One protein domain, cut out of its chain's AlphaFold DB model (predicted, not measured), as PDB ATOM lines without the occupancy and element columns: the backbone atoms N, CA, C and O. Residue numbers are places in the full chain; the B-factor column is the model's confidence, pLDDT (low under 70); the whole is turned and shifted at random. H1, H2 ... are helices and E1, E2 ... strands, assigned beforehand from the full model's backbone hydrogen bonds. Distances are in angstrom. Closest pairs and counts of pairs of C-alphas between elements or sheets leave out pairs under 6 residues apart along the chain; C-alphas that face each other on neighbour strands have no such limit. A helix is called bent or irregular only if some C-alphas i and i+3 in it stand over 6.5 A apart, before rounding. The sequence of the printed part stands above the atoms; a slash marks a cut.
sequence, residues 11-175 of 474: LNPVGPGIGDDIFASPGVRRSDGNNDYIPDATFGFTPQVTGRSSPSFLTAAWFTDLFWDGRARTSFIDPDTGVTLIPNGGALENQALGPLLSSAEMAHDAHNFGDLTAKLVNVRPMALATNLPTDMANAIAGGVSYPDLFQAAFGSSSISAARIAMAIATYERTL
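This is residues 11 to 175 of the 474 residues of the protein "Cytochrome c domain-containing protein" of Planctomycetes bacterium (UniProt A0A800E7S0). Little regular structure: helices H1 and H5 pack steeply tilted at the core, H2 and H4 lie near the end of H5 at Ala 161, and residues 25 to 83, with no named element, run outside that core. The printed part has 165 residues, 54 in named elements: E1, E2, then H1 to H5, mostly helix. It is compact, radius of gyration of the C-alphas 17.6 A, spanning 53 by 36 by 34 A.

E1, residues 22 to 24, begins at C-alpha 22 (110.481, 156.917, 209.762). E2 is 84 to 86, H1 91 to 101 (16.8 A), H2 113 to 122, H3 134 to 139, H4 146 to 154. H5, 161 to 172, 16.6 A, ends at (119.481, 134.691, 221.083).

E1 and E2 pair with no named strand. H1, irregular but only just (C-alphas 96 and 99 are 6.9 A apart), touches H5, closest C-alphas Glu 93 and Ala 165, 4.5 A, at a steep tilt of 62 degrees, opposite ways. H2 and H4 only just touch, only at their ends, with 3 pairs of C-alphas within 8 A, the closest Val 121 and Tyr 146, 6.0 A. H3 touches no helix. Every O i to N i+4 pair is within hydrogen-bond range in H3, H4 and H5, against 5 of 6 in H2 and 2 of 7 in H1, where 6 of 8 O i to N i+3 pairs are.

The farthest C-alphas, Ile 18 and Gly 142, are 54.6 A apart. The printed part has no cut; links E1 to E2, H1 to H2 and H2 to H3 are long. Residues 15 to 20 have pLDDT under 70.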
ATOM      1  N   LEU A  11     104.230 155.661 212.480       90.44
ATOM      2  CA  LEU A  11     104.911 156.856 211.990       90.44
ATOM      3  C   LEU A  11     105.590 157.585 213.154       90.44
ATOM      4  O   LEU A  11     104.951 157.885 214.161       90.44
ATOM      5  N   ASN A  12     106.867 157.900 212.987       88.75
ATOM      6  CA  ASN A  12     107.580 158.847 213.823       88.75
ATOM      7  C   ASN A  12     107.447 160.248 213.185       88.75
ATOM      8  O   ASN A  12     107.923 160.447 212.064       88.75
ATOM      9  N   PRO A  13     106.797 161.213 213.859       81.00
ATOM     10  CA  PRO A  13     106.437 162.503 213.278       81.00
ATOM     11  C   PRO A  13     107.615 163.488 213.170       81.00
ATOM     12  O   PRO A  13     107.423 164.587 212.668       81.00
ATOM     13  N   VAL A  14     108.828 163.117 213.606       70.56
ATOM     14  CA  VAL A  14     110.041 163.958 213.493       70.56
ATOM     15  C   VAL A  14     110.578 164.022 212.047       70.56
ATOM     16  O   VAL A  14     111.521 164.754 211.759       70.56
ATOM     17  N   GLY A  15     109.990 163.276 211.104       60.44
ATOM     18  CA  GLY A  15     110.338 163.365 209.683       60.44
ATOM     19  C   GLY A  15     109.850 164.670 209.024       60.44
ATOM     20  O   GLY A  15     108.792 165.177 209.389       60.44
ATOM     21  N   PRO A  16     110.558 165.217 208.017       54.44
ATOM     22  CA  PRO A  16     110.155 166.421 207.278       54.44
ATOM     23  C   PRO A  16     108.885 166.257 206.412       54.44
ATOM     24  O   PRO A  16     108.551 167.169 205.654       54.44
ATOM     25  N   GLY A  17     108.166 165.131 206.500       52.41
ATOM     26  CA  GLY A  17     106.865 164.921 205.856       52.41
ATOM     27  C   GLY A  17     106.914 164.701 204.341       52.41
ATOM     28  O   GLY A  17     105.871 164.760 203.686       52.41
ATOM     29  N   ILE A  18     108.100 164.457 203.764       52.81
ATOM     30  CA  ILE A  18     108.288 164.167 202.334       52.81
ATOM     31  C   ILE A  18     109.345 163.074 202.096       52.81
ATOM     32  O   ILE A  18     110.546 163.324 202.099       52.81
ATOM     33  N   GLY A  19     108.897 161.850 201.802       56.78
ATOM     34  CA  GLY A  19     109.718 160.798 201.177       56.78
ATOM     35  C   GLY A  19     110.813 160.150 202.037       56.78
ATOM     36  O   GLY A  19     111.402 159.168 201.589       56.78
ATOM     37  N   ASP A  20     111.061 160.639 203.253       65.19
ATOM     38  CA  ASP A  20     112.015 160.080 204.217       65.19
ATOM     39  C   ASP A  20     111.360 159.771 205.579       65.19
ATOM     40  O   ASP A  20     112.025 159.734 206.607       65.19
ATOM     41  N   ASP A  21     110.054 159.531 205.646       79.81
ATOM     42  CA  ASP A  21     109.394 159.245 206.922       79.81
ATOM     43  C   ASP A  21     109.951 157.986 207.609       79.81
ATOM     44  O   ASP A  21     110.260 156.969 206.975       79.81
ATOM     45  N   ILE A  22     110.066 158.051 208.936       87.25
ATOM     46  CA  ILE A  22     110.481 156.917 209.762       87.25
ATOM     47  C   ILE A  22     109.224 156.214 210.250       87.25
ATOM     48  O   ILE A  22     108.348 156.813 210.865       87.25
ATOM     49  N   PHE A  23     109.173 154.914 210.017       90.69
ATOM     50  CA  PHE A  23     108.190 154.017 210.577       90.69
ATOM     51  C   PHE A  23     108.891 152.970 211.429       90.69
ATOM     52  O   PHE A  23     109.629 152.122 210.925       90.69
ATOM     53  N   ALA A  24     108.648 153.019 212.732       89.25
ATOM     54  CA  ALA A  24     109.341 152.170 213.684       89.25
ATOM     55  C   ALA A  24     108.391 151.582 214.729       89.25
ATOM     56  O   ALA A  24     107.164 151.729 214.666       89.25
ATOM     57  N   SER A  25     108.993 150.864 215.667       87.12
ATOM     58  CA  SER A  25     108.319 150.261 216.803       87.12
ATOM     59  C   SER A  25     107.868 151.333 217.793       87.12
ATOM     60  O   SER A  25     108.690 152.155 218.203       87.12
ATOM     61  N   PRO A  26     106.598 151.320 218.234       88.94
ATOM     62  CA  PRO A  26     106.195 152.103 219.388       88.94
ATOM     63  C   PRO A  26     106.783 151.469 220.656       88.94
ATOM     64  O   PRO A  26     106.637 150.258 220.885       88.94
ATOM     65  N   GLY A  27     107.439 152.286 221.471       91.69
ATOM     66  CA  GLY A  27     107.943 151.918 222.787       91.69
ATOM     67  C   GLY A  27     106.997 152.375 223.893       91.69
ATOM     68  O   GLY A  27     105.809 152.033 223.874       91.69
ATOM     69  N   VAL A  28     107.509 153.136 224.859       92.38
ATOM     70  CA  VAL A  28     106.757 153.561 226.052       92.38
ATOM     71  C   VAL A  28     106.410 155.048 226.034       92.38
ATOM     72  O   VAL A  28     107.045 155.868 225.367       92.38
ATOM     73  N   ARG A  29     105.359 155.411 226.777       93.94
ATOM     74  CA  ARG A  29     105.045 156.819 227.063       93.94
ATOM     75  C   ARG A  29     106.140 157.382 227.958       93.94
ATOM     76  O   ARG A  29     106.514 156.729 228.935       93.94
ATOM     77  N   ARG A  30     106.607 158.591 227.650       96.31
ATOM     78  CA  ARG A  30     107.654 159.234 228.438       96.31
ATOM     79  C   ARG A  30     107.217 159.377 229.895       96.31
ATOM     80  O   ARG A  30     106.067 159.707 230.191       96.31
ATOM     81  N   SER A  31     108.129 159.059 230.801       96.25
ATOM     82  CA  SER A  31     107.958 159.237 232.239       96.25
ATOM     83  C   SER A  31     109.272 159.744 232.827       96.25
ATOM     84  O   SER A  31     110.332 159.429 232.288       96.25
ATOM     85  N   ASP A  32     109.201 160.537 233.889       96.19
ATOM     86  CA  ASP A  32     110.371 161.146 234.523       96.19
ATOM     87  C   ASP A  32     111.181 160.148 235.386       96.19
ATOM     88  O   ASP A  32     110.918 158.944 235.395       96.19
ATOM     89  N   GLY A  33     112.162 160.657 236.144       94.94
ATOM     90  CA  GLY A  33     112.973 159.877 237.091       94.94
ATOM     91  C   GLY A  33     112.186 159.166 238.193       94.94
ATOM     92  O   GLY A  33     112.644 158.154 238.717       94.94
ATOM     93  N   ASN A  34     110.990 159.655 238.518       92.50
ATOM     94  CA  ASN A  34     110.086 159.041 239.487       92.50
ATOM     95  C   ASN A  34     109.081 158.096 238.821       92.50
ATOM     96  O   ASN A  34     108.215 157.546 239.504       92.50
ATOM     97  N   ASN A  35     109.215 157.878 237.510       94.00
ATOM     98  CA  ASN A  35     108.285 157.126 236.688       94.00
ATOM     99  C   ASN A  35     106.884 157.777 236.635       94.00
ATOM    100  O   ASN A  35     105.894 157.084 236.395       94.00
ATOM    101  N   ASP A  36     106.774 159.097 236.800       95.38
ATOM    102  CA  ASP A  36     105.529 159.838 236.580       95.38
ATOM    103  C   ASP A  36     105.413 160.253 235.111       95.38
ATOM    104  O   ASP A  36     106.397 160.649 234.487       95.38
ATOM    105  N   TYR A  37     104.220 160.143 234.518       96.88
ATOM    106  CA  TYR A  37     104.026 160.528 233.120       96.88
ATOM    107  C   TYR A  37     104.258 162.026 232.922       96.88
ATOM    108  O   TYR A  37     103.648 162.855 233.602       96.88
ATOM    109  N   ILE A  38     105.064 162.352 231.914       96.94
ATOM    110  CA  ILE A  38     105.360 163.719 231.476       96.94
ATOM    111  C   ILE A  38     105.186 163.816 229.956       96.94
ATOM    112  O   ILE A  38     105.325 162.800 229.265       96.94
ATOM    113  N   PRO A  39     104.878 165.003 229.407       96.44
ATOM    114  CA  PRO A  39     104.771 165.150 227.967       96.44
ATOM    115  C   PRO A  39     106.154 165.039 227.320       96.44
ATOM    116  O   PRO A  39     107.117 165.691 227.730       96.44
ATOM    117  N   ASP A  40     106.245 164.237 226.269       95.50
ATOM    118  CA  ASP A  40     107.337 164.332 225.318       95.50
ATOM    119  C   ASP A  40     107.135 165.531 224.376       95.50
ATOM    120  O   ASP A  40     106.008 165.853 223.998       95.50
ATOM    121  N   ALA A  41     108.225 166.185 223.966       92.31
ATOM    122  CA  ALA A  41     108.165 167.369 223.107       92.31
ATOM    123  C   ALA A  41     107.582 167.077 221.711       92.31
ATOM    124  O   ALA A  41     107.010 167.960 221.078       92.31
ATOM    125  N   THR A  42     107.738 165.842 221.239       91.12
ATOM    126  CA  THR A  42     107.274 165.365 219.934       91.12
ATOM    127  C   THR A  42     105.992 164.553 220.074       91.12
ATOM    128  O   THR A  42     105.025 164.765 219.344       91.12
ATOM    129  N   PHE A  43     105.984 163.595 221.000       92.44
ATOM    130  CA  PHE A  43     104.916 162.599 221.109       92.44
ATOM    131  C   PHE A  43     103.811 163.009 222.091       92.44
ATOM    132  O   PHE A  43     102.785 162.321 222.194       92.44
ATOM    133  N   GLY A  44     103.990 164.113 222.824       94.25
ATOM    134  CA  GLY A  44     103.115 164.491 223.925       94.25
ATOM    135  C   GLY A  44     103.005 163.334 224.911       94.25
ATOM    136  O   GLY A  44     104.006 162.781 225.355       94.25
ATOM    137  N   PHE A  45     101.781 162.907 225.210       93.81
ATOM    138  CA  PHE A  45     101.582 161.742 226.070       93.81
ATOM    139  C   PHE A  45     101.603 160.412 225.330       93.81
ATOM    140  O   PHE A  45     101.639 159.392 226.007       93.81
ATOM    141  N   THR A  46     101.539 160.370 223.996       91.50
ATOM    142  CA  THR A  46     101.475 159.103 223.242       91.50
ATOM    143  C   THR A  46     102.759 158.273 223.397       91.50
ATOM    144  O   THR A  46     103.800 158.825 223.753       91.50
ATOM    145  N   PRO A  47     102.715 156.937 223.202       91.81
ATOM    146  CA  PRO A  47     103.930 156.130 223.221       91.81
ATOM    147  C   PRO A  47     104.951 156.653 222.212       91.81
ATOM    148  O   PRO A  47     104.604 156.917 221.061       91.81
ATOM    149  N   GLN A  48     106.201 156.780 222.650       93.88
ATOM    150  CA  GLN A  48     107.288 157.246 221.800       93.88
ATOM    151  C   GLN A  48     107.562 156.235 220.685       93.88
ATOM    152  O   GLN A  48     107.363 155.028 220.851       93.88
ATOM    153  N   VAL A  49     108.037 156.726 219.545       93.12
ATOM    154  CA  VAL A  49     108.442 155.896 218.406       93.12
ATOM    155  C   VAL A  49     109.921 156.143 218.156       93.12
ATOM    156  O   VAL A  49     110.356 157.288 218.058       93.12
ATOM    157  N   THR A  50     110.714 155.078 218.069       91.06
ATOM    158  CA  THR A  50     112.167 155.202 217.886       91.06
ATOM    159  C   THR A  50     112.523 155.807 216.520       91.06
ATOM    160  O   THR A  50     111.718 155.840 215.586       91.06
ATOM    161  N   GLY A  51     113.759 156.294 216.380       90.38
ATOM    162  CA  GLY A  51     114.270 156.848 215.118       90.38
ATOM    163  C   GLY A  51     114.610 155.801 214.049       90.38
ATOM    164  O   GLY A  51     114.965 156.158 212.931       90.38
ATOM    165  N   ARG A  52     114.525 154.501 214.365       92.44
ATOM    166  CA  ARG A  52     114.816 153.407 213.427       92.44
ATOM    167  C   ARG A  52     113.900 152.218 213.677       92.44
ATOM    168  O   ARG A  52     113.637 151.864 214.822       92.44
ATOM    169  N   SER A  53     113.473 151.565 212.602       92.88
ATOM    170  CA  SER A  53     112.744 150.298 212.645       92.88
ATOM    171  C   SER A  53     113.583 149.204 213.305       92.88
ATOM    172  O   SER A  53     114.807 149.184 213.177       92.88
ATOM    173  N   SER A  54     112.939 148.273 214.001       91.25
ATOM    174  CA  SER A  54     113.635 147.197 214.706       91.25
ATOM    175  C   SER A  54     114.301 146.220 213.713       91.25
ATOM    176  O   SER A  54     113.615 145.666 212.835       91.25
ATOM    177  N   PRO A  55     115.628 145.981 213.811       91.62
ATOM    178  CA  PRO A  55     116.293 144.956 213.009       91.62
ATOM    179  C   PRO A  55     115.796 143.560 213.409       91.62
ATOM    180  O   PRO A  55     115.108 143.393 214.414       91.62
ATOM    181  N   SER A  56     116.109 142.545 212.601       91.81
ATOM    182  CA  SER A  56     115.859 141.165 213.022       91.81
ATOM    183  C   SER A  56     116.851 140.758 214.112       91.81
ATOM    184  O   SER A  56     118.048 140.987 213.939       91.81
ATOM    185  N   PHE A  57     116.370 140.144 215.196       91.62
ATOM    186  CA  PHE A  57     117.233 139.460 216.172       91.62
ATOM    187  C   PHE A  57     117.619 138.044 215.715       91.62
ATOM    188  O   PHE A  57     118.562 137.450 216.232       91.62
ATOM    189  N   LEU A  58     116.914 137.477 214.725       93.12
ATOM    190  CA  LEU A  58     117.302 136.188 214.155       93.12
ATOM    191  C   LEU A  58     118.660 136.347 213.484       93.12
ATOM    192  O   LEU A  58     118.906 137.347 212.809       93.12
ATOM    193  N   THR A  59     119.532 135.355 213.634       92.19
ATOM    194  CA  THR A  59     120.916 135.392 213.131       92.19
ATOM    195  C   THR A  59     121.835 136.445 213.758       92.19
ATOM    196  O   THR A  59     122.990 136.539 213.351       92.19
ATOM    197  N   ALA A  60     121.387 137.190 214.776       93.12
ATOM    198  CA  ALA A  60     122.196 138.229 215.421       93.12
ATOM    199  C   ALA A  60     123.525 137.694 215.991       93.12
ATOM    200  O   ALA A  60     124.523 138.405 215.983       93.12
ATOM    201  N   ALA A  61     123.562 136.418 216.386       93.81
ATOM    202  CA  ALA A  61     124.744 135.739 216.912       93.81
ATOM    203  C   ALA A  61     125.968 135.695 215.983       93.81
ATOM    204  O   ALA A  61     127.071 135.472 216.475       93.81
ATOM    205  N   TRP A  62     125.798 135.892 214.672       93.50
ATOM    206  CA  TRP A  62     126.909 135.867 213.712       93.50
ATOM    207  C   TRP A  62     127.389 137.247 213.262       93.50
ATOM    208  O   TRP A  62     128.290 137.321 212.432       93.50
ATOM    209  N   PHE A  63     126.807 138.327 213.783       94.94
ATOM    210  CA  PHE A  63     127.250 139.683 213.469       94.94
ATOM    211  C   PHE A  63     128.262 140.160 214.509       94.94
ATOM    212  O   PHE A  63     128.054 139.992 215.713       94.94
ATOM    213  N   THR A  64     129.347 140.772 214.041       94.44
ATOM    214  CA  THR A  64     130.403 141.303 214.918       94.44
ATOM    215  C   THR A  64     129.990 142.590 215.625       94.44
ATOM    216  O   THR A  64     130.374 142.798 216.776       94.44
ATOM    217  N   ASP A  65     129.171 143.400 214.952       96.19
ATOM    218  CA  ASP A  65     128.555 144.614 215.474       96.19
ATOM    219  C   ASP A  65     127.024 144.548 215.284       96.19
ATOM    220  O   ASP A  65     126.499 144.157 214.234       96.19
ATOM    221  N   LEU A  66     126.269 144.961 216.302       97.19
ATOM    222  CA  LEU A  66     124.804 144.938 216.319       97.19
ATOM    223  C   LEU A  66     124.184 146.340 216.349       97.19
ATOM    224  O   LEU A  66     124.854 147.353 216.548       97.19
ATOM    225  N   PHE A  67     122.862 146.370 216.137       96.69
ATOM    226  CA  PHE A  67     122.078 147.518 215.667       96.69
ATOM    227  C   PHE A  67     122.421 147.960 214.235       96.69
ATOM    228  O   PHE A  67     123.367 147.487 213.613       96.69
ATOM    229  N   TRP A  68     121.608 148.864 213.683       97.31
ATOM    230  CA  TRP A  68     121.799 149.388 212.328       97.31
ATOM    231  C   TRP A  68     123.096 150.183 212.149       97.31
ATOM    232  O   TRP A  68     123.633 150.204 211.052       97.31
ATOM    233  N   ASP A  69     123.595 150.837 213.195       97.56
ATOM    234  CA  ASP A  69     124.812 151.662 213.182       97.56
ATOM    235  C   ASP A  69     126.042 150.955 213.763       97.56
ATOM    236  O   ASP A  69     127.126 151.534 213.763       97.56
ATOM    237  N   GLY A  70     125.891 149.723 214.258       97.31
ATOM    238  CA  GLY A  70     126.989 148.963 214.850       97.31
ATOM    239  C   GLY A  70     127.399 149.437 216.245       97.31
ATOM    240  O   GLY A  70     128.526 149.192 216.670       97.31
ATOM    241  N   ARG A  71     126.536 150.163 216.973       96.88
ATOM    242  CA  ARG A  71     126.900 150.692 218.303       96.88
ATOM    243  C   ARG A  71     127.100 149.614 219.370       96.88
ATOM    244  O   ARG A  71     127.799 149.865 220.345       96.88
ATOM    245  N   ALA A  72     126.508 148.433 219.196       97.19
ATOM    246  CA  ALA A  72     126.752 147.290 220.070       97.19
ATOM    247  C   ALA A  72     127.919 146.472 219.512       97.19
ATOM    248  O   ALA A  72     127.735 145.684 218.590       97.19
ATOM    249  N   ARG A  73     129.120 146.714 220.041       94.50
ATOM    250  CA  ARG A  73     130.383 146.219 219.473       94.50
ATOM    251  C   ARG A  73     130.851 144.894 220.072       94.50
ATOM    252  O   ARG A  73     130.327 144.423 221.075       94.50
ATOM    253  N   THR A  74     131.918 144.345 219.504       95.06
ATOM    254  CA  THR A  74     132.524 143.060 219.897       95.06
ATOM    255  C   THR A  74     133.042 142.957 221.345       95.06
ATOM    256  O   THR A  74     133.120 141.853 221.874       95.06
ATOM    257  N   SER A  75     133.407 144.056 222.014       96.38
ATOM    258  CA  SER A  75     133.891 144.011 223.405       96.38
ATOM    259  C   SER A  75     132.750 144.305 224.373       96.38
ATOM    260  O   SER A  75     132.176 145.392 224.316       96.38
ATOM    261  N   PHE A  76     132.454 143.387 225.291       97.75
ATOM    262  CA  PHE A  76     131.487 143.597 226.370       97.75
ATOM    263  C   PHE A  76     132.199 143.978 227.668       97.75
ATOM    264  O   PHE A  76     133.017 143.218 228.202       97.75
ATOM    265  N   ILE A  77     131.867 145.168 228.160       97.12
ATOM    266  CA  ILE A  77     132.321 145.706 229.440       97.12
ATOM    267  C   ILE A  77     131.143 145.619 230.399       97.12
ATOM    268  O   ILE A  77     130.052 146.078 230.070       97.12
ATOM    269  N   ASP A  78     131.372 145.033 231.568       96.06
ATOM    270  CA  ASP A  78     130.379 144.980 232.630       96.06
ATOM    271  C   ASP A  78     129.986 146.404 233.055       96.06
ATOM    272  O   ASP A  78     130.847 147.142 233.547       96.06
ATOM    273  N   PRO A  79     128.714 146.807 232.891       93.25
ATOM    274  CA  PRO A  79     128.267 148.138 233.286       93.25
ATOM    275  C   PRO A  79     128.420 148.411 234.783       93.25
ATOM    276  O   PRO A  79     128.576 149.569 235.166       93.25
ATOM    277  N   ASP A  80     128.382 147.368 235.617       91.88
ATOM    278  CA  ASP A  80     128.414 147.516 237.072       91.88
ATOM    279  C   ASP A  80     129.851 147.724 237.589       91.88
ATOM    280  O   ASP A  80     130.070 148.445 238.562       91.88
ATOM    281  N   THR A  81     130.849 147.111 236.938       94.50
ATOM    282  CA  THR A  81     132.244 147.086 237.426       94.50
ATOM    283  C   THR A  81     133.250 147.792 236.517       94.50
ATOM    284  O   THR A  81     134.370 148.073 236.945       94.50
ATOM    285  N   GLY A  82     132.892 148.069 235.262       95.50
ATOM    286  CA  GLY A  82     133.801 148.610 234.248       95.50
ATOM    287  C   GLY A  82     134.843 147.606 233.738       95.50
ATOM    288  O   GLY A  82     135.729 147.980 232.969       95.50
ATOM    289  N   VAL A  83     134.762 146.337 234.147       97.19
ATOM    290  CA  VAL A  83     135.687 145.282 233.717       97.19
ATOM    291  C   VAL A  83     135.247 144.713 232.370       97.19
ATOM    292  O   VAL A  83     134.085 144.363 232.175       97.19
ATOM    293  N   THR A  84     136.186 144.557 231.439       97.75
ATOM    294  CA  THR A  84     135.940 143.816 230.195       97.75
ATOM    295  C   THR A  84     135.755 142.332 230.496       97.75
ATOM    296  O   THR A  84     136.716 141.648 230.851       97.75
ATOM    297  N   LEU A  85     134.535 141.821 230.323       97.81
ATOM    298  CA  LEU A  85     134.217 140.403 230.522       97.81
ATOM    299  C   LEU A  85     134.389 139.588 229.241       97.81
ATOM    300  O   LEU A  85     134.826 138.440 229.296       97.81
ATOM    301  N   ILE A  86     134.068 140.179 228.088       97.69
ATOM    302  CA  ILE A  86     134.206 139.531 226.779       97.69
ATOM    303  C   ILE A  86     135.018 140.465 225.882       97.69
ATOM    304  O   ILE A  86     134.473 141.452 225.398       97.69
ATOM    305  N   PRO A  87     136.310 140.187 225.641       96.50
ATOM    306  CA  PRO A  87     137.134 141.045 224.790       96.50
ATOM    307  C   PRO A  87     136.690 141.064 223.319       96.50
ATOM    308  O   PRO A  87     136.854 142.079 222.652       96.50
ATOM    309  N   ASN A  88     136.141 139.948 222.819       95.75
ATOM    310  CA  ASN A  88     135.652 139.790 221.446       95.75
ATOM    311  C   ASN A  88     134.421 138.865 221.413       95.75
ATOM    312  O   ASN A  88     134.418 137.836 222.086       95.75
ATOM    313  N   GLY A  89     133.419 139.188 220.594       94.56
ATOM    314  CA  GLY A  89     132.173 138.425 220.425       94.56
ATOM    315  C   GLY A  89     131.028 138.823 221.369       94.56
ATOM    316  O   GLY A  89     130.012 138.135 221.412       94.56
ATOM    317  N   GLY A  90     131.183 139.923 222.109       96.94
ATOM    318  CA  GLY A  90     130.244 140.458 223.101       96.94
ATOM    319  C   GLY A  90     129.150 141.386 222.551       96.94
ATOM    320  O   GLY A  90     128.551 142.153 223.307       96.94
ATOM    321  N   ALA A  91     128.916 141.394 221.235       97.25
ATOM    322  CA  ALA A  91     127.965 142.313 220.608       97.25
ATOM    323  C   ALA A  91     126.524 142.073 221.067       97.25
ATOM    324  O   ALA A  91     125.799 143.039 221.301       97.25
ATOM    325  N   LEU A  92     126.120 140.810 221.236       97.38
ATOM    326  CA  LEU A  92     124.793 140.457 221.749       97.38
ATOM    327  C   LEU A  92     124.602 140.953 223.180       97.38
ATOM    328  O   LEU A  92     123.584 141.558 223.484       97.38
ATOM    329  N   GLU A  93     125.600 140.773 224.042       98.00
ATOM    330  CA  GLU A  93     125.559 141.258 225.419       98.00
ATOM    331  C   GLU A  93     125.402 142.787 225.463       98.00
ATOM    332  O   GLU A  93     124.567 143.303 226.203       98.00
ATOM    333  N   ASN A  94     126.130 143.517 224.612       96.81
ATOM    334  CA  ASN A  94     125.954 144.965 224.468       96.81
ATOM    335  C   ASN A  94     124.554 145.338 223.950       96.81
ATOM    336  O   ASN A  94     123.927 146.276 224.448       96.81
ATOM    337  N   GLN A  95     124.063 144.628 222.933       96.69
ATOM    338  CA  GLN A  95     122.769 144.904 222.310       96.69
ATOM    339  C   GLN A  95     121.612 144.645 223.278       96.69
ATOM    340  O   GLN A  95     120.703 145.477 223.350       96.69
ATOM    341  N   ALA A  96     121.679 143.560 224.050       96.75
ATOM    342  CA  ALA A  96     120.655 143.139 224.998       96.75
ATOM    343  C   ALA A  96     120.380 144.193 226.079       96.75
ATOM    344  O   ALA A  96     119.255 144.307 226.565       96.75
ATOM    345  N   LEU A  97     121.393 144.980 226.447       95.94
ATOM    346  CA  LEU A  97     121.292 145.978 227.507       95.94
ATOM    347  C   LEU A  97     120.719 147.324 227.057       95.94
ATOM    348  O   LEU A  97     120.091 148.011 227.860       95.94
ATOM    349  N   GLY A  98     120.911 147.705 225.791       93.50
ATOM    350  CA  GLY A  98     120.514 149.024 225.286       93.50
ATOM    351  C   GLY A  98     119.026 149.346 225.497       93.50
ATOM    352  O   GLY A  98     118.715 150.353 226.137       93.50
ATOM    353  N   PRO A  99     118.094 148.499 225.017       95.38
ATOM    354  CA  PRO A  99     116.662 148.759 225.148       95.38
ATOM    355  C   PRO A  99     116.184 148.831 226.601       95.38
ATOM    356  O   PRO A  99     115.260 149.587 226.890       95.38
ATOM    357  N   LEU A 100     116.825 148.095 227.522       95.56
ATOM    358  CA  LEU A 100     116.403 147.976 228.925       95.56
ATOM    359  C   LEU A 100     116.451 149.303 229.689       95.56
ATOM    360  O   LEU A 100     115.673 149.477 230.621       95.56
ATOM    361  N   LEU A 101     117.346 150.218 229.304       94.31
ATOM    362  CA  LEU A 101     117.497 151.541 229.926       94.31
ATOM    363  C   LEU A 101     117.012 152.688 229.029       94.31
ATOM    364  O   LEU A 101     117.048 153.853 229.417       94.31
ATOM    365  N   SER A 102     116.565 152.378 227.816       95.44
ATOM    366  CA  SER A 102     116.086 153.375 226.864       95.44
ATOM    367  C   SER A 102     114.715 153.889 227.294       95.44
ATOM    368  O   SER A 102     113.740 153.131 227.308       95.44
ATOM    369  N   SER A 103     114.620 155.188 227.608       94.38
ATOM    370  CA  SER A 103     113.355 155.818 228.016       94.38
ATOM    371  C   SER A 103     112.341 155.964 226.878       94.38
ATOM    372  O   SER A 103     111.169 156.252 227.114       94.38
ATOM    373  N   ALA A 104     112.770 155.715 225.637       93.06
ATOM    374  CA  ALA A 104     111.893 155.596 224.481       93.06
ATOM    375  C   ALA A 104     111.377 154.163 224.274       93.06
ATOM    376  O   ALA A 104     110.298 153.996 223.709       93.06
ATOM    377  N   GLU A 105     112.112 153.135 224.718       94.06
ATOM    378  CA  GLU A 105     111.805 151.726 224.429       94.06
ATOM    379  C   GLU A 105     111.179 150.985 225.613       94.06
ATOM    380  O   GLU A 105     110.041 150.532 225.483       94.06
ATOM    381  N   MET A 106     111.890 150.831 226.739       94.00
ATOM    382  CA  MET A 106     111.442 149.981 227.862       94.00
ATOM    383  C   MET A 106     111.449 150.668 229.232       94.00
ATOM    384  O   MET A 106     110.802 150.159 230.149       94.00
ATOM    385  N   ALA A 107     112.148 151.792 229.385       94.81
ATOM    386  CA  ALA A 107     112.387 152.426 230.678       94.81
ATOM    387  C   ALA A 107     111.690 153.787 230.828       94.81
ATOM    388  O   ALA A 107     111.060 154.296 229.905       94.81
ATOM    389  N   HIS A 108     111.817 154.386 232.008       94.38
ATOM    390  CA  HIS A 108     111.548 155.806 232.232       94.38
ATOM    391  C   HIS A 108     112.868 156.597 232.249       94.38
ATOM    392  O   HIS A 108     113.950 156.005 232.220       94.38
ATOM    393  N   ASP A 109     112.799 157.929 232.279       96.06
ATOM    394  CA  ASP A 109     113.990 158.779 232.361       96.06
ATOM    395  C   ASP A 109     114.801 158.436 233.629       96.06
ATOM    396  O   ASP A 109     114.234 158.095 234.662       96.06
ATOM    397  N   ALA A 110     116.134 158.509 233.556       94.12
ATOM    398  CA  ALA A 110     117.069 158.215 234.657       94.12
ATOM    399  C   ALA A 110     117.031 156.787 235.260       94.12
ATOM    400  O   ALA A 110     117.735 156.536 236.241       94.12
ATOM    401  N   HIS A 111     116.282 155.846 234.674       94.06
ATOM    402  CA  HIS A 111     116.311 154.439 235.084       94.06
ATOM    403  C   HIS A 111     117.709 153.832 234.892       94.06
ATOM    404  O   HIS A 111     118.363 154.065 233.871       94.06
ATOM    405  N   ASN A 112     118.165 153.032 235.853       94.19
ATOM    406  CA  ASN A 112     119.485 152.395 235.813       94.19
ATOM    407  C   ASN A 112     119.422 150.888 236.141       94.19
ATOM    408  O   ASN A 112     118.374 150.340 236.480       94.19
ATOM    409  N   PHE A 113     120.560 150.191 236.039       95.19
ATOM    410  CA  PHE A 113     120.624 148.749 236.315       95.19
ATOM    411  C   PHE A 113     120.353 148.383 237.780       95.19
ATOM    412  O   PHE A 113     119.846 147.293 238.042       95.19
ATOM    413  N   GLY A 114     120.631 149.276 238.731       94.69
ATOM    414  CA  GLY A 114     120.257 149.092 240.135       94.69
ATOM    415  C   GLY A 114     118.740 149.006 240.307       94.69
ATOM    416  O   GLY A 114     118.243 148.073 240.937       94.69
ATOM    417  N   ASP A 115     118.000 149.909 239.663       93.12
ATOM    418  CA  ASP A 115     116.532 149.893 239.670       93.12
ATOM    419  C   ASP A 115     115.988 148.624 238.993       93.12
ATOM    420  O   ASP A 115     115.098 147.950 239.522       93.12
ATOM    421  N   LEU A 116     116.554 148.258 237.836       94.38
ATOM    422  CA  LEU A 116     116.144 147.075 237.080       94.38
ATOM    423  C   LEU A 116     116.367 145.781 237.873       94.38
ATOM    424  O   LEU A 116     115.477 144.931 237.943       94.38
ATOM    425  N   THR A 117     117.550 145.611 238.465       95.44
ATOM    426  CA  THR A 117     117.890 144.401 239.227       95.44
ATOM    427  C   THR A 117     117.055 144.308 240.503       95.44
ATOM    428  O   THR A 117     116.502 143.241 240.781       95.44
ATOM    429  N   ALA A 118     116.853 145.422 241.218       93.25
ATOM    430  CA  ALA A 118     115.967 145.489 242.382       93.25
ATOM    431  C   ALA A 118     114.516 145.122 242.032       93.25
ATOM    432  O   ALA A 118     113.853 144.397 242.781       93.25
ATOM    433  N   LYS A 119     114.023 145.561 240.870       91.75
ATOM    434  CA  LYS A 119     112.710 145.152 240.363       91.75
ATOM    435  C   LYS A 119     112.657 143.652 240.080       91.75
ATOM    436  O   LYS A 119     111.721 142.995 240.531       91.75
ATOM    437  N   LEU A 120     113.647 143.101 239.372       94.12
ATOM    438  CA  LEU A 120     113.687 141.675 239.017       94.12
ATOM    439  C   LEU A 120     113.677 140.749 240.239       94.12
ATOM    440  O   LEU A 120     113.055 139.695 240.174       94.12
ATOM    441  N   VAL A 121     114.268 141.152 241.366       93.81
ATOM    442  CA  VAL A 121     114.195 140.382 242.625       93.81
ATOM    443  C   VAL A 121     112.752 140.174 243.101       93.81
ATOM    444  O   VAL A 121     112.445 139.135 243.679       93.81
ATOM    445  N   ASN A 122     111.864 141.140 242.850       88.62
ATOM    446  CA  ASN A 122     110.524 141.177 243.438       88.62
ATOM    447  C   ASN A 122     109.404 140.758 242.474       88.62
ATOM    448  O   ASN A 122     108.285 140.498 242.916       88.62
ATOM    449  N   VAL A 123     109.663 140.698 241.165       89.44
ATOM    450  CA  VAL A 123     108.638 140.325 240.179       89.44
ATOM    451  C   VAL A 123     108.658 138.831 239.865       89.44
ATOM    452  O   VAL A 123     109.706 138.195 239.782       89.44
ATOM    453  N   ARG A 124     107.473 138.271 239.610       89.38
ATOM    454  CA  ARG A 124     107.324 136.883 239.159       89.38
ATOM    455  C   ARG A 124     107.662 136.761 237.659       89.38
ATOM    456  O   ARG A 124     107.048 137.471 236.849       89.38
ATOM    457  N   PRO A 125     108.573 135.856 237.253       93.06
ATOM    458  CA  PRO A 125     108.852 135.578 235.846       93.06
ATOM    459  C   PRO A 125     107.578 135.250 235.060       93.06
ATOM    460  O   PRO A 125     106.716 134.512 235.532       93.06
ATOM    461  N   MET A 126     107.446 135.826 233.862       91.50
ATOM    462  CA  MET A 126     106.328 135.589 232.933       91.50
ATOM    463  C   MET A 126     104.916 135.796 233.516       91.50
ATOM    464  O   MET A 126     103.939 135.339 232.930       91.50
ATOM    465  N   ALA A 127     104.770 136.549 234.614       88.25
ATOM    466  CA  ALA A 127     103.486 136.724 235.303       88.25
ATOM    467  C   ALA A 127     102.352 137.276 234.428       88.25
ATOM    468  O   ALA A 127     101.186 137.046 234.733       88.25
ATOM    469  N   LEU A 128     102.706 138.026 233.382       88.19
ATOM    470  CA  LEU A 128     101.780 138.694 232.469       88.19
ATOM    471  C   LEU A 128     101.640 137.983 231.116       88.19
ATOM    472  O   LEU A 128     100.915 138.470 230.248       88.19
ATOM    473  N   ALA A 129     102.392 136.907 230.898       92.06
ATOM    474  CA  ALA A 129     102.444 136.203 229.630       92.06
ATOM    475  C   ALA A 129     101.519 134.979 229.641       92.06
ATOM    476  O   ALA A 129     101.227 134.406 230.689       92.06
ATOM    477  N   THR A 130     101.056 134.576 228.463       92.44
ATOM    478  CA  THR A 130     100.236 133.373 228.267       92.44
ATOM    479  C   THR A 130     100.860 132.482 227.198       92.44
ATOM    480  O   THR A 130     101.842 132.870 226.564       92.44
ATOM    481  N   ASN A 131     100.307 131.279 226.992       93.69
ATOM    482  CA  ASN A 131     100.797 130.311 226.000       93.69
ATOM    483  C   ASN A 131     102.308 130.060 226.120       93.69
ATOM    484  O   ASN A 131     103.039 130.128 225.133       93.69
ATOM    485  N   LEU A 132     102.782 129.848 227.348       95.00
ATOM    486  CA  LEU A 132     104.193 129.580 227.593       95.00
ATOM    487  C   LEU A 132     104.590 128.266 226.897       95.00
ATOM    488  O   LEU A 132     103.859 127.281 227.047       95.00
ATOM    489  N   PRO A 133     105.732 128.222 226.186       95.12
ATOM    490  CA  PRO A 133     106.360 126.968 225.789       95.12
ATOM    491  C   PRO A 133     106.495 126.006 226.974       95.12
ATOM    492  O   PRO A 133     106.671 126.437 228.116       95.12
ATOM    493  N   THR A 134     106.381 124.701 226.721       94.75
ATOM    494  CA  THR A 134     106.338 123.678 227.781       94.75
ATOM    495  C   THR A 134     107.575 123.715 228.679       94.75
ATOM    496  O   THR A 134     107.464 123.594 229.895       94.75
ATOM    497  N   ASP A 135     108.753 123.900 228.094       93.00
ATOM    498  CA  ASP A 135     110.018 124.031 228.815       93.00
ATOM    499  C   ASP A 135     110.051 125.284 229.705       93.00
ATOM    500  O   ASP A 135     110.414 125.190 230.878       93.00
ATOM    501  N   MET A 136     109.580 126.426 229.202       94.75
ATOM    502  CA  MET A 136     109.446 127.666 229.968       94.75
ATOM    503  C   MET A 136     108.445 127.517 231.117       94.75
ATOM    504  O   MET A 136     108.738 127.934 232.237       94.75
ATOM    505  N   ALA A 137     107.282 126.910 230.862       95.38
ATOM    506  CA  ALA A 137     106.270 126.649 231.882       95.38
ATOM    507  C   ALA A 137     106.822 125.754 233.000       95.38
ATOM    508  O   ALA A 137     106.617 126.045 234.177       95.38
ATOM    509  N   ASN A 138     107.570 124.709 232.634       94.75
ATOM    510  CA  ASN A 138     108.232 123.823 233.588       94.75
ATOM    511  C   ASN A 138     109.318 124.554 234.389       94.75
ATOM    512  O   ASN A 138     109.409 124.357 235.598       94.75
ATOM    513  N   ALA A 139     110.110 125.418 233.744       93.06
ATOM    514  CA  ALA A 139     111.189 126.163 234.394       93.06
ATOM    515  C   ALA A 139     110.693 127.146 235.469       93.06
ATOM    516  O   ALA A 139     111.421 127.425 236.416       93.06
ATOM    517  N   ILE A 140     109.465 127.662 235.335       94.50
ATOM    518  CA  ILE A 140     108.874 128.605 236.299       94.50
ATOM    519  C   ILE A 140     107.801 127.974 237.203       94.50
ATOM    520  O   ILE A 140     107.190 128.663 238.028       94.50
ATOM    521  N   ALA A 141     107.536 126.675 237.039       91.94
ATOM    522  CA  ALA A 141     106.503 125.965 237.779       91.94
ATOM    523  C   ALA A 141     106.756 126.029 239.294       91.94
ATOM    524  O   ALA A 141     107.884 125.924 239.758       91.94
ATOM    525  N   GLY A 142     105.691 126.186 240.085       87.06
ATOM    526  CA  GLY A 142     105.806 126.257 241.548       87.06
ATOM    527  C   GLY A 142     106.228 127.623 242.104       87.06
ATOM    528  O   GLY A 142     106.462 127.726 243.302       87.06
ATOM    529  N   GLY A 143     106.273 128.674 241.276       86.81
ATOM    530  CA  GLY A 143     106.526 130.042 241.743       86.81
ATOM    531  C   GLY A 143     108.006 130.415 241.829       86.81
ATOM    532  O   GLY A 143     108.371 131.239 242.663       86.81
ATOM    533  N   VAL A 144     108.840 129.824 240.970       95.38
ATOM    534  CA  VAL A 144     110.276 130.121 240.865       95.38
ATOM    535  C   VAL A 144     110.496 131.619 240.630       95.38
ATOM    536  O   VAL A 144     109.894 132.216 239.730       95.38
ATOM    537  N   SER A 145     111.363 132.226 241.438       95.69
ATOM    538  CA  SER A 145     111.713 133.645 241.341       95.69
ATOM    539  C   SER A 145     112.878 133.880 240.368       95.69
ATOM    540  O   SER A 145     113.596 132.949 240.000       95.69
ATOM    541  N   TYR A 146     113.124 135.129 239.952       96.88
ATOM    542  CA  TYR A 146     114.349 135.428 239.197       96.88
ATOM    543  C   TYR A 146     115.629 135.079 239.979       96.88
ATOM    544  O   TYR A 146     116.492 134.443 239.381       96.88
ATOM    545  N   PRO A 147     115.779 135.390 241.284       98.06
ATOM    546  CA  PRO A 147     116.919 134.914 242.071       98.06
ATOM    547  C   PRO A 147     117.160 133.396 241.978       98.06
ATOM    548  O   PRO A 147     118.306 132.975 241.831       98.06
ATOM    549  N   ASP A 148     116.106 132.575 241.978       97.69
ATOM    550  CA  ASP A 148     116.234 131.119 241.815       97.69
ATOM    551  C   ASP A 148     116.718 130.738 240.406       97.69
ATOM    552  O   ASP A 148     117.611 129.903 240.253       97.69
ATOM    553  N   LEU A 149     116.181 131.388 239.365       97.19
ATOM    554  CA  LEU A 149     116.621 131.181 237.977       97.19
ATOM    555  C   LEU A 149     118.093 131.579 237.782       97.19
ATOM    556  O   LEU A 149     118.844 130.872 237.108       97.19
ATOM    557  N   PHE A 150     118.531 132.678 238.399       98.12
ATOM    558  CA  PHE A 150     119.931 133.106 238.365       98.12
ATOM    559  C   PHE A 150     120.828 132.147 239.156       98.12
ATOM    560  O   PHE A 150     121.918 131.813 238.686       98.12
ATOM    561  N   GLN A 151     120.360 131.625 240.295       98.00
ATOM    562  CA  GLN A 151     121.070 130.581 241.035       98.00
ATOM    563  C   GLN A 151     121.270 129.325 240.181       98.00
ATOM    564  O   GLN A 151     122.369 128.771 240.172       98.00
ATOM    565  N   ALA A 152     120.246 128.902 239.438       96.31
ATOM    566  CA  ALA A 152     120.326 127.745 238.553       96.31
ATOM    567  C   ALA A 152     121.278 127.970 237.362       96.31
ATOM    568  O   ALA A 152     122.053 127.079 237.027       96.31
ATOM    569  N   ALA A 153     121.248 129.155 236.741       96.69
ATOM    570  CA  ALA A 153     122.034 129.451 235.541       96.69
ATOM    571  C   ALA A 153     123.494 129.851 235.829       96.69
ATOM    572  O   ALA A 153     124.394 129.504 235.069       96.69
ATOM    573  N   PHE A 154     123.737 130.583 236.920       97.50
ATOM    574  CA  PHE A 154     125.034 131.201 237.228       97.50
ATOM    575  C   PHE A 154     125.663 130.700 238.536       97.50
ATOM    576  O   PHE A 154     126.730 131.178 238.921       97.50
ATOM    577  N   GLY A 155     125.005 129.788 239.258       98.06
ATOM    578  CA  GLY A 155     125.464 129.328 240.574       98.06
ATOM    579  C   GLY A 155     125.344 130.387 241.675       98.06
ATOM    580  O   GLY A 155     125.914 130.218 242.752       98.06
ATOM    581  N   SER A 156     124.623 131.482 241.423       97.69
ATOM    582  CA  SER A 156     124.448 132.592 242.356       97.69
ATOM    583  C   SER A 156     123.117 133.299 242.115       97.69
ATOM    584  O   SER A 156     122.819 133.682 240.989       97.69
ATOM    585  N   SER A 157     122.363 133.545 243.184       97.88
ATOM    586  CA  SER A 157     121.076 134.251 243.146       97.88
ATOM    587  C   SER A 157     121.168 135.753 242.846       97.88
ATOM    588  O   SER A 157     120.149 136.414 242.657       97.88
ATOM    589  N   SER A 158     122.382 136.312 242.804       96.81
ATOM    590  CA  SER A 158     122.595 137.724 242.490       96.81
ATOM    591  C   SER A 158     122.255 138.022 241.026       96.81
ATOM    592  O   SER A 158     122.703 137.341 240.099       96.81
ATOM    593  N   ILE A 159     121.476 139.080 240.825       97.94
ATOM    594  CA  ILE A 159     121.118 139.614 239.514       97.94
ATOM    595  C   ILE A 159     122.044 140.804 239.239       97.94
ATOM    596  O   ILE A 159     122.150 141.695 240.078       97.94
ATOM    597  N   SER A 160     122.712 140.816 238.085       97.38
ATOM    598  CA  SER A 160     123.586 141.914 237.642       97.38
ATOM    599  C   SER A 160     123.351 142.239 236.170       97.38
ATOM    600  O   SER A 160     122.814 141.398 235.434       97.38
ATOM    601  N   ALA A 161     123.785 143.420 235.723       97.12
ATOM    602  CA  ALA A 161     123.659 143.818 234.321       97.12
ATOM    603  C   ALA A 161     124.363 142.810 233.396       97.12
ATOM    604  O   ALA A 161     123.777 142.335 232.423       97.12
ATOM    605  N   ALA A 162     125.578 142.389 233.760       97.75
ATOM    606  CA  ALA A 162     126.327 141.377 233.020       97.75
ATOM    607  C   ALA A 162     125.588 140.035 232.900       97.75
ATOM    608  O   ALA A 162     125.562 139.436 231.825       97.75
ATOM    609  N   ARG A 163     124.960 139.546 233.976       98.06
ATOM    610  CA  ARG A 163     124.230 138.267 233.943       98.06
ATOM    611  C   ARG A 163     122.937 138.357 233.138       98.06
ATOM    612  O   ARG A 163     122.614 137.410 232.426       98.06
ATOM    613  N   ILE A 164     122.241 139.495 233.190       98.25
ATOM    614  CA  ILE A 164     121.086 139.765 232.320       98.25
ATOM    615  C   ILE A 164     121.523 139.734 230.849       98.25
ATOM    616  O   ILE A 164     120.922 139.013 230.053       98.25
ATOM    617  N   ALA A 165     122.598 140.454 230.511       98.06
ATOM    618  CA  ALA A 165     123.156 140.490 229.161       98.06
ATOM    619  C   ALA A 165     123.512 139.086 228.653       98.06
ATOM    620  O   ALA A 165     123.059 138.682 227.585       98.06
ATOM    621  N   MET A 166     124.257 138.311 229.450       98.06
ATOM    622  CA  MET A 166     124.658 136.946 229.100       98.06
ATOM    623  C   MET A 166     123.462 136.004 228.938       98.06
ATOM    624  O   MET A 166     123.466 135.183 228.023       98.06
ATOM    625  N   ALA A 167     122.436 136.107 229.787       97.81
ATOM    626  CA  ALA A 167     121.245 135.263 229.689       97.81
ATOM    627  C   ALA A 167     120.469 135.521 228.386       97.81
ATOM    628  O   ALA A 167     120.162 134.575 227.657       97.81
ATOM    629  N   ILE A 168     120.211 136.794 228.056       97.56
ATOM    630  CA  ILE A 168     119.517 137.182 226.816       97.56
ATOM    631  C   ILE A 168     120.350 136.779 225.597       97.56
ATOM    632  O   ILE A 168     119.849 136.081 224.716       97.56
ATOM    633  N   ALA A 169     121.637 137.131 225.584       97.50
ATOM    634  CA  ALA A 169     122.539 136.810 224.484       97.50
ATOM    635  C   ALA A 169     122.672 135.293 224.263       97.50
ATOM    636  O   ALA A 169     122.730 134.824 223.129       97.50
ATOM    637  N   THR A 170     122.694 134.495 225.336       96.69
ATOM    638  CA  THR A 170     122.724 133.026 225.240       96.69
ATOM    639  C   THR A 170     121.445 132.482 224.612       96.69
ATOM    640  O   THR A 170     121.533 131.610 223.751       96.69
ATOM    641  N   TYR A 171     120.273 133.016 224.972       95.25
ATOM    642  CA  TYR A 171     119.018 132.637 224.320       95.25
ATOM    643  C   TYR A 171     119.018 133.012 222.832       95.25
ATOM    644  O   TYR A 171     118.719 132.165 221.991       95.25
ATOM    645  N   GLU A 172     119.428 134.233 222.480       96.00
ATOM    646  CA  GLU A 172     119.481 134.691 221.083       96.00
ATOM    647  C   GLU A 172     120.421 133.843 220.214       96.00
ATOM    648  O   GLU A 172     120.128 133.606 219.041       96.00
ATOM    649  N   ARG A 173     121.499 133.290 220.791       95.56
ATOM    650  CA  ARG A 173     122.389 132.327 220.113       95.56
ATOM    651  C   ARG A 173     121.716 131.001 219.758       95.56
ATOM    652  O   ARG A 173     122.227 130.293 218.895       95.56
ATOM    653  N   THR A 174     120.577 130.666 220.363       94.12
ATOM    654  CA  THR A 174     119.804 129.464 220.002       94.12
ATOM    655  C   THR A 174     118.869 129.694 218.806       94.12
ATOM    656  O   THR A 174     118.401 128.737 218.188       94.12
ATOM    657  N   LEU A 175     118.622 130.954 218.428       94.19
ATOM    658  CA  LEU A 175     117.657 131.340 217.396       94.19
ATOM    659  C   LEU A 175     118.283 131.296 215.992       94.19
ATOM    660  O   LEU A 175     118.489 132.322 215.332       94.19
TER     661      LEU A 175